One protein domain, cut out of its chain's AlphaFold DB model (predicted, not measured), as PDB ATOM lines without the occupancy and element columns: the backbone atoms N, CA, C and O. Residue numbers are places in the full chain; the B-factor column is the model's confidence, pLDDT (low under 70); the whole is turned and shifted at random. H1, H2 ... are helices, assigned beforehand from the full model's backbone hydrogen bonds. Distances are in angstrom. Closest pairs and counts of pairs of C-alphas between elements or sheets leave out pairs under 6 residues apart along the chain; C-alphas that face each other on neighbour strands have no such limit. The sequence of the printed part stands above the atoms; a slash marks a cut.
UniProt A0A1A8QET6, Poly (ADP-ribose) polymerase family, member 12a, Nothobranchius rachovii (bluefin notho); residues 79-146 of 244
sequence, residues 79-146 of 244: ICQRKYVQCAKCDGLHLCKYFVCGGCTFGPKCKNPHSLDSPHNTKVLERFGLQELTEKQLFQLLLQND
ATOM      1  N   ILE A  79     -35.558  17.599 -12.201       95.06
ATOM      2  CA  ILE A  79     -35.800  18.670 -13.171       95.06
ATOM      3  C   ILE A  79     -37.188  19.263 -12.930       95.06
ATOM      4  O   ILE A  79     -38.182  18.561 -12.730       95.06
ATOM      5  N   CYS A  80     -37.275  20.589 -12.978       94.75
ATOM      6  CA  CYS A  80     -38.553  21.276 -12.928       94.75
ATOM      7  C   CYS A  80     -39.363  20.997 -14.200       94.75
ATOM      8  O   CYS A  80     -38.927  21.294 -15.310       94.75
ATOM      9  N   GLN A  81     -40.584  20.491 -14.040       91.19
ATOM     10  CA  GLN A  81     -41.486  20.207 -15.164       91.19
ATOM     11  C   GLN A  81     -42.332  21.426 -15.578       91.19
ATOM     12  O   GLN A  81     -43.083  21.367 -16.552       91.19
ATOM     13  N   ARG A  82     -42.233  22.546 -14.843       89.25
ATOM     14  CA  ARG A  82     -42.931  23.795 -15.183       89.25
ATOM     15  C   ARG A  82     -42.196  24.522 -16.302       89.25
ATOM     16  O   ARG A  82     -40.978  24.433 -16.429       89.25
ATOM     17  N   LYS A  83     -42.937  25.306 -17.088       83.00
ATOM     18  CA  LYS A  83     -42.333  26.203 -18.080       83.00
ATOM     19  C   LYS A  83     -41.385  27.160 -17.359       83.00
ATOM     20  O   LYS A  83     -41.836  27.919 -16.504       83.00
ATOM     21  N   TYR A  84     -40.105  27.134 -17.730       79.38
ATOM     22  CA  TYR A  84     -39.047  27.935 -17.105       79.38
ATOM     23  C   TYR A  84     -39.443  29.413 -16.943       79.38
ATOM     24  O   TYR A  84     -39.372  29.958 -15.849       79.38
ATOM     25  N   VAL A  85     -39.997  30.013 -18.002       80.06
ATOM     26  CA  VAL A  85     -40.456  31.416 -18.035       80.06
ATOM     27  C   VAL A  85     -41.558  31.767 -17.021       80.06
ATOM     28  O   VAL A  85     -41.827  32.939 -16.797       80.06
ATOM     29  N   GLN A  86     -42.213  30.774 -16.418       83.69
ATOM     30  CA  GLN A  86     -43.307  30.938 -15.452       83.69
ATOM     31  C   GLN A  86     -42.942  30.397 -14.058       83.69
ATOM     32  O   GLN A  86     -43.783  30.387 -13.158       83.69
ATOM     33  N   CYS A  87     -41.708  29.927 -13.857       87.44
ATOM     34  CA  CYS A  87     -41.274  29.299 -12.614       87.44
ATOM     35  C   CYS A  87     -40.292  30.204 -11.853       87.44
ATOM     36  O   CYS A  87     -39.090  30.173 -12.092       87.44
ATOM     37  N   ALA A  88     -40.809  31.004 -10.916       79.31
ATOM     38  CA  ALA A  88     -39.990  31.951 -10.153       79.31
ATOM     39  C   ALA A  88     -39.256  31.323  -8.950       79.31
ATOM     40  O   ALA A  88     -38.156  31.749  -8.611       79.31
ATOM     41  N   LYS A  89     -39.862  30.329  -8.282       85.88
ATOM     42  CA  LYS A  89     -39.274  29.598  -7.143       85.88
ATOM     43  C   LYS A  89     -39.715  28.135  -7.167       85.88
ATOM     44  O   LYS A  89     -40.913  27.849  -7.242       85.88
ATOM     45  N   CYS A  90     -38.756  27.217  -7.122       93.38
ATOM     46  CA  CYS A  90     -38.977  25.774  -7.002       93.38
ATOM     47  C   CYS A  90     -37.724  25.066  -6.486       93.38
ATOM     48  O   CYS A  90     -36.660  25.677  -6.442       93.38
ATOM     49  N   ASP A  91     -37.853  23.783  -6.162       92.56
ATOM     50  CA  ASP A  91     -36.733  22.925  -5.749       92.56
ATOM     51  C   ASP A  91     -36.156  22.086  -6.900       92.56
ATOM     52  O   ASP A  91     -35.309  21.226  -6.687       92.56
ATOM     53  N   GLY A  92     -36.624  22.312  -8.132       95.44
ATOM     54  CA  GLY A  92     -36.153  21.604  -9.319       95.44
ATOM     55  C   GLY A  92     -35.151  22.416 -10.133       95.44
ATOM     56  O   GLY A  92     -35.235  23.647 -10.199       95.44
ATOM     57  N   LEU A  93     -34.243  21.725 -10.821       96.56
ATOM     58  CA  LEU A  93     -33.346  22.351 -11.787       96.56
ATOM     59  C   LEU A  93     -34.117  22.812 -13.023       96.56
ATOM     60  O   LEU A  93     -34.918  22.074 -13.600       96.56
ATOM     61  N   HIS A  94     -33.837  24.032 -13.462       95.94
ATOM     62  CA  HIS A  94     -34.304  24.546 -14.738       95.94
ATOM     63  C   HIS A  94     -33.333  24.106 -15.831       95.94
ATOM     64  O   HIS A  94     -32.347  24.786 -16.107       95.94
ATOM     65  N   LEU A  95     -33.616  22.951 -16.430       95.31
ATOM     66  CA  LEU A  95     -32.828  22.358 -17.504       95.31
ATOM     67  C   LEU A  95     -33.732  21.740 -18.567       95.31
ATOM     68  O   LEU A  95     -34.837  21.264 -18.297       95.31
ATOM     69  N   CYS A  96     -33.238  21.697 -19.794       94.19
ATOM     70  CA  CYS A  96     -33.836  20.908 -20.851       94.19
ATOM     71  C   CYS A  96     -33.657  19.413 -20.557       94.19
ATOM     72  O   CYS A  96     -32.535  18.912 -20.549       94.19
ATOM     73  N   LYS A  97     -34.767  18.676 -20.413       92.38
ATOM     74  CA  LYS A  97     -34.755  17.205 -20.299       92.38
ATOM     75  C   LYS A  97     -33.894  16.547 -21.382       92.38
ATOM     76  O   LYS A  97     -33.067  15.702 -21.077       92.38
ATOM     77  N   TYR A  98     -34.057  16.954 -22.641       90.88
ATOM     78  CA  TYR A  98     -33.308  16.363 -23.751       90.88
ATOM     79  C   TYR A  98     -31.821  16.719 -23.725       90.88
ATOM     80  O   TYR A  98     -31.021  15.967 -24.265       90.88
ATOM     81  N   PHE A  99     -31.443  17.844 -23.112       92.25
ATOM     82  CA  PHE A  99     -30.036  18.186 -22.910       92.25
ATOM     83  C   PHE A  99     -29.408  17.267 -21.863       92.25
ATOM     84  O   PHE A  99     -28.384  16.662 -22.148       92.25
ATOM     85  N   VAL A 100     -30.090  17.057 -20.732       91.81
ATOM     86  CA  VAL A 100     -29.644  16.119 -19.684       91.81
ATOM     87  C   VAL A 100     -29.546  14.685 -20.211       91.81
ATOM     88  O   VAL A 100     -28.613  13.964 -19.878       91.81
ATOM     89  N   CYS A 101     -30.468  14.268 -21.083       87.69
ATOM     90  CA  CYS A 101     -30.371  12.968 -21.748       87.69
ATOM     91  C   CYS A 101     -29.263  12.914 -22.822       87.69
ATOM     92  O   CYS A 101     -28.843  11.824 -23.185       87.69
ATOM     93  N   GLY A 102     -28.769  14.049 -23.330       85.69
ATOM     94  CA  GLY A 102     -27.733  14.105 -24.370       85.69
ATOM     95  C   GLY A 102     -28.246  14.120 -25.818       85.69
ATOM     96  O   GLY A 102     -27.465  13.910 -26.740       85.69
ATOM     97  N   GLY A 103     -29.538  14.376 -26.046       84.56
ATOM     98  CA  GLY A 103     -30.180  14.311 -27.368       84.56
ATOM     99  C   GLY A 103     -30.977  15.548 -27.777       84.56
ATOM    100  O   GLY A 103     -31.864  15.450 -28.625       84.56
ATOM    101  N   CYS A 104     -30.730  16.718 -27.179       90.50
ATOM    102  CA  CYS A 104     -31.418  17.939 -27.603       90.50
ATOM    103  C   CYS A 104     -30.913  18.418 -28.971       90.50
ATOM    104  O   CYS A 104     -29.795  18.913 -29.092       90.50
ATOM    105  N   THR A 105     -31.770  18.364 -29.990       90.88
ATOM    106  CA  THR A 105     -31.443  18.800 -31.361       90.88
ATOM    107  C   THR A 105     -31.613  20.302 -31.595       90.88
ATOM    108  O   THR A 105     -31.182  20.822 -32.620       90.88
ATOM    109  N   PHE A 106     -32.228  21.027 -30.654       91.38
ATOM    110  CA  PHE A 106     -32.477  22.468 -30.788       91.38
ATOM    111  C   PHE A 106     -31.259  23.335 -30.446       91.38
ATOM    112  O   PHE A 106     -31.224  24.503 -30.838       91.38
ATOM    113  N   GLY A 107     -30.278  22.784 -29.719       87.38
ATOM    114  CA  GLY A 107     -29.059  23.495 -29.331       87.38
ATOM    115  C   GLY A 107     -29.357  24.882 -28.730       87.38
ATOM    116  O   GLY A 107     -30.239  24.988 -27.876       87.38
ATOM    117  N   PRO A 108     -28.705  25.960 -29.211       88.81
ATOM    118  CA  PRO A 108     -28.933  27.327 -28.725       88.81
ATOM    119  C   PRO A 108     -30.360  27.866 -28.914       88.81
ATOM    120  O   PRO A 108     -30.744  28.828 -28.256       88.81
ATOM    121  N   LYS A 109     -31.163  27.274 -29.810       92.62
ATOM    122  CA  LYS A 109     -32.559  27.685 -30.062       92.62
ATOM    123  C   LYS A 109     -33.557  26.989 -29.127       92.62
ATOM    124  O   LYS A 109     -34.768  27.165 -29.281       92.62
ATOM    125  N   CYS A 110     -33.083  26.154 -28.200       94.12
ATOM    126  CA  CYS A 110     -33.945  25.448 -27.264       94.12
ATOM    127  C   CYS A 110     -34.638  26.435 -26.315       94.12
ATOM    128  O   CYS A 110     -34.010  27.317 -25.739       94.12
ATOM    129  N   LYS A 111     -35.947  26.261 -26.114       91.56
ATOM    130  CA  LYS A 111     -36.733  27.093 -25.185       91.56
ATOM    131  C   LYS A 111     -36.460  26.774 -23.711       91.56
ATOM    132  O   LYS A 111     -36.870  27.537 -22.841       91.56
ATOM    133  N   ASN A 112     -35.825  25.635 -23.440       92.88
ATOM    134  CA  ASN A 112     -35.439  25.209 -22.102       92.88
ATOM    135  C   ASN A 112     -33.931  25.441 -21.907       92.88
ATOM    136  O   ASN A 112     -33.176  25.171 -22.843       92.88
ATOM    137  N   PRO A 113     -33.474  25.879 -20.721       93.56
ATOM    138  CA  PRO A 113     -32.060  26.170 -20.481       93.56
ATOM    139  C   PRO A 113     -31.148  24.947 -20.647       93.56
ATOM    140  O   PRO A 113     -31.520  23.831 -20.286       93.56
ATOM    141  N   HIS A 114     -29.943  25.162 -21.173       95.06
ATOM    142  CA  HIS A 114     -28.881  24.152 -21.318       95.06
ATOM    143  C   HIS A 114     -27.657  24.489 -20.447       95.06
ATOM    144  O   HIS A 114     -26.534  24.154 -20.796       95.06
ATOM    145  N   SER A 115     -27.853  25.224 -19.352       93.19
ATOM    146  CA  SER A 115     -26.766  25.601 -18.451       93.19
ATOM    147  C   SER A 115     -27.187  25.395 -17.005       93.19
ATOM    148  O   SER A 115     -28.291  25.778 -16.599       93.19
ATOM    149  N   LEU A 116     -26.289  24.795 -16.229       94.12
ATOM    150  CA  LEU A 116     -26.385  24.740 -14.774       94.12
ATOM    151  C   LEU A 116     -26.059  26.093 -14.129       94.12
ATOM    152  O   LEU A 116     -26.518  26.348 -13.019       94.12
ATOM    153  N   ASP A 117     -25.344  26.969 -14.835       92.69
ATOM    154  CA  ASP A 117     -24.927  28.281 -14.350       92.69
ATOM    155  C   ASP A 117     -26.077  29.290 -14.450       92.69
ATOM    156  O   ASP A 117     -26.198  30.094 -15.376       92.69
ATOM    157  N   SER A 118     -27.009  29.176 -13.509       92.94
ATOM    158  CA  SER A 118     -28.022  30.194 -13.272       92.94
ATOM    159  C   SER A 118     -28.182  30.409 -11.773       92.94
ATOM    160  O   SER A 118     -28.141  29.433 -11.020       92.94
ATOM    161  N   PRO A 119     -28.490  31.637 -11.316       93.75
ATOM    162  CA  PRO A 119     -28.663  31.913  -9.889       93.75
ATOM    163  C   PRO A 119     -29.706  31.024  -9.196       93.75
ATOM    164  O   PRO A 119     -29.629  30.799  -7.990       93.75
ATOM    165  N   HIS A 120     -30.704  30.534  -9.941       94.44
ATOM    166  CA  HIS A 120     -31.683  29.568  -9.435       94.44
ATOM    167  C   HIS A 120     -31.059  28.184  -9.246       94.44
ATOM    168  O   HIS A 120     -31.138  27.631  -8.153       94.44
ATOM    169  N   ASN A 121     -30.425  27.639 -10.289       95.56
ATOM    170  CA  ASN A 121     -29.830  26.305 -10.242       95.56
ATOM    171  C   ASN A 121     -28.706  26.232  -9.201       95.56
ATOM    172  O   ASN A 121     -28.671  25.260  -8.456       95.56
ATOM    173  N   THR A 122     -27.870  27.268  -9.065       95.38
ATOM    174  CA  THR A 122     -26.837  27.343  -8.017       95.38
ATOM    175  C   THR A 122     -27.442  27.179  -6.623       95.38
ATOM    176  O   THR A 122     -27.021  26.306  -5.870       95.38
ATOM    177  N   LYS A 123     -28.506  27.929  -6.306       95.31
ATOM    178  CA  LYS A 123     -29.193  27.837  -5.004       95.31
ATOM    179  C   LYS A 123     -29.852  26.483  -4.773       95.31
ATOM    180  O   LYS A 123     -29.895  26.005  -3.641       95.31
ATOM    181  N   VAL A 124     -30.408  25.880  -5.826       95.50
ATOM    182  CA  VAL A 124     -30.959  24.523  -5.749       95.50
ATOM    183  C   VAL A 124     -29.830  23.534  -5.451       95.50
ATOM    184  O   VAL A 124     -29.930  22.791  -4.483       95.50
ATOM    185  N   LEU A 125     -28.730  23.558  -6.203       94.56
ATOM    186  CA  LEU A 125     -27.596  22.657  -5.984       94.56
ATOM    187  C   LEU A 125     -26.994  22.809  -4.583       94.56
ATOM    188  O   LEU A 125     -26.765  21.798  -3.929       94.56
ATOM    189  N   GLU A 126     -26.812  24.036  -4.090       92.69
ATOM    190  CA  GLU A 126     -26.344  24.303  -2.723       92.69
ATOM    191  C   GLU A 126     -27.274  23.700  -1.666       92.69
ATOM    192  O   GLU A 126     -26.805  23.069  -0.721       92.69
ATOM    193  N   ARG A 127     -28.595  23.836  -1.842       91.06
ATOM    194  CA  ARG A 127     -29.598  23.272  -0.922       91.06
ATOM    195  C   ARG A 127     -29.534  21.749  -0.847       91.06
ATOM    196  O   ARG A 127     -29.753  21.193   0.222       91.06
ATOM    197  N   PHE A 128     -29.262  21.091  -1.971       89.19
ATOM    198  CA  PHE A 128     -29.078  19.640  -2.024       89.19
ATOM    199  C   PHE A 128     -27.633  19.207  -1.721       89.19
ATOM    200  O   PHE A 128     -27.365  18.010  -1.690       89.19
ATOM    201  N   GLY A 129     -26.705  20.147  -1.510       89.19
ATOM    202  CA  GLY A 129     -25.290  19.858  -1.273       89.19
ATOM    203  C   GLY A 129     -24.537  19.322  -2.497       89.19
ATOM    204  O   GLY A 129     -23.521  18.656  -2.333       89.19
ATOM    205  N   LEU A 130     -25.013  19.583  -3.718       91.69
ATOM    206  CA  LEU A 130     -24.498  18.999  -4.966       91.69
ATOM    207  C   LEU A 130     -23.738  20.000  -5.856       91.69
ATOM    208  O   LEU A 130     -23.436  19.695  -7.005       91.69
ATOM    209  N   GLN A 131     -23.427  21.195  -5.352       91.69
ATOM    210  CA  GLN A 131     -22.787  22.276  -6.115       91.69
ATOM    211  C   GLN A 131     -21.345  21.983  -6.560       91.69
ATOM    212  O   GLN A 131     -20.836  22.655  -7.447       91.69
ATOM    213  N   GLU A 132     -20.688  21.005  -5.933       89.81
ATOM    214  CA  GLU A 132     -19.308  20.603  -6.248       89.81
ATOM    215  C   GLU A 132     -19.245  19.484  -7.297       89.81
ATOM    216  O   GLU A 132     -18.164  19.173  -7.796       89.81
ATOM    217  N   LEU A 133     -20.385  18.878  -7.646       91.94
ATOM    218  CA  LEU A 133     -20.435  17.862  -8.688       91.94
ATOM    219  C   LEU A 133     -20.296  18.495 -10.071       91.94
ATOM    220  O   LEU A 133     -20.875  19.540 -10.372       91.94
ATOM    221  N   THR A 134     -19.573  17.803 -10.947       93.69
ATOM    222  CA  THR A 134     -19.478  18.183 -12.358       93.69
ATOM    223  C   THR A 134     -20.824  18.020 -13.068       93.69
ATOM    224  O   THR A 134     -21.685  17.249 -12.639       93.69
ATOM    225  N   GLU A 135     -20.998  18.686 -14.214       93.56
ATOM    226  CA  GLU A 135     -22.194  18.517 -15.052       93.56
ATOM    227  C   GLU A 135     -22.441  17.040 -15.406       93.56
ATOM    228  O   GLU A 135     -23.564  16.550 -15.276       93.56
ATOM    229  N   LYS A 136     -21.378  16.303 -15.762       90.81
ATOM    230  CA  LYS A 136     -21.457  14.869 -16.066       90.81
ATOM    231  C   LYS A 136     -21.998  14.073 -14.876       90.81
ATOM    232  O   LYS A 136     -22.921  13.274 -15.042       90.81
ATOM    233  N   GLN A 137     -21.452  14.304 -13.681       92.31
ATOM    234  CA  GLN A 137     -21.881  13.614 -12.463       92.31
ATOM    235  C   GLN A 137     -23.326  13.973 -12.090       92.31
ATOM    236  O   GLN A 137     -24.115  13.086 -11.766       92.31
ATOM    237  N   LEU A 138     -23.715  15.246 -12.206       93.81
ATOM    238  CA  LEU A 138     -25.091  15.686 -11.963       93.81
ATOM    239  C   LEU A 138     -26.081  15.040 -12.930       93.81
ATOM    240  O   LEU A 138     -27.153  14.612 -12.505       93.81
ATOM    241  N   PHE A 139     -25.744  14.939 -14.215       91.62
ATOM    242  CA  PHE A 139     -26.628  14.306 -15.193       91.62
ATOM    243  C   PHE A 139     -26.773  12.813 -14.915       91.62
ATOM    244  O   PHE A 139     -27.899  12.316 -14.903       91.62
ATOM    245  N   GLN A 140     -25.679  12.121 -14.586       87.50
ATOM    246  CA  GLN A 140     -25.728  10.733 -14.127       87.50
ATOM    247  C   GLN A 140     -26.646  10.570 -12.903       87.50
ATOM    248  O   GLN A 140     -27.512   9.689 -12.880       87.50
ATOM    249  N   LEU A 141     -26.492  11.442 -11.903       87.75
ATOM    250  CA  LEU A 141     -27.283  11.407 -10.676       87.75
ATOM    251  C   LEU A 141     -28.771  11.691 -10.935       87.75
ATOM    252  O   LEU A 141     -29.633  11.032 -10.355       87.75
ATOM    253  N   LEU A 142     -29.085  12.647 -11.811       90.75
ATOM    254  CA  LEU A 142     -30.458  12.974 -12.197       90.75
ATOM    255  C   LEU A 142     -31.112  11.821 -12.949       90.75
ATOM    256  O   LEU A 142     -32.231  11.442 -12.618       90.75
ATOM    257  N   LEU A 143     -30.430  11.236 -13.931       83.81
ATOM    258  CA  LEU A 143     -30.986  10.146 -14.735       83.81
ATOM    259  C   LEU A 143     -31.406   8.957 -13.871       83.81
ATOM    260  O   LEU A 143     -32.430   8.341 -14.154       83.81
ATOM    261  N   GLN A 144     -30.654   8.690 -12.801       78.50
ATOM    262  CA  GLN A 144     -30.909   7.588 -11.873       78.50
ATOM    263  C   GLN A 144     -31.853   7.888 -10.723       78.50
ATOM    264  O   GLN A 144     -32.057   7.037  -9.857       78.50
ATOM    265  N   ASN A 145     -32.351   9.117 -10.638       83.31
ATOM    266  CA  ASN A 145     -33.220   9.534  -9.549       83.31
ATOM    267  C   ASN A 145     -34.493  10.223 -10.025       83.31
ATOM    268  O   ASN A 145     -35.463  10.223  -9.273       83.31
ATOM    269  N   ASP A 146     -34.528  10.777 -11.237       87.69
ATOM    270  CA  ASP A 146     -35.665  11.506 -11.785       87.69
ATOM    271  C   ASP A 146     -36.434  10.676 -12.832       87.69
ATOM    272  O   ASP A 146     -36.029  10.609 -13.997       87.69
TER     273      ASP A 146
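AT A GLANCE: This is residues 79 to 146 of the 244 residues of the protein "Poly (ADP-ribose) polymerase family, member 12a" of Nothobranchius rachovii (bluefin notho) (UniProt A0A1A8QET6). Little regular structure is present: three short helices, H1, H2 and H3, are set round a core of loops, with H2 near one end of the longest axis and the loop round Thr 105 at the other. The printed part has 68 residues, of which 24 are in named elements; it is all helix, with no named strand. It is compact, with a radius of gyration of the C-alphas of 11.4 A and spans of 30 by 26 by 19 A.

HOW THE PARTS SIT: H1, residues 97 to 101, touches H3, residues 135 to 143; their closest C-alphas, those of Val 100 and Phe 139, are 5.7 A apart. H2, residues 119 to 128, is apart from both. Every O i to N i+4 pair is within hydrogen-bond range in H1 and H3, and 5 of 6 in H2.

IN THESE COORDINATES: C-alpha 97 begins H1 at (-34.755, 17.205, -20.299). H2 measures 14.6 A and H3 12.1 A, ending at C-alpha 143 (-30.986, 10.146, -14.735); H1 measures 6.3 A.

THE WHOLE: The farthest C-alphas, Thr 105 and Arg 127, are 30.8 A apart. The H1 to H2 link is long. The printed part has no cut, and no printed residue is under 70 in pLDDT.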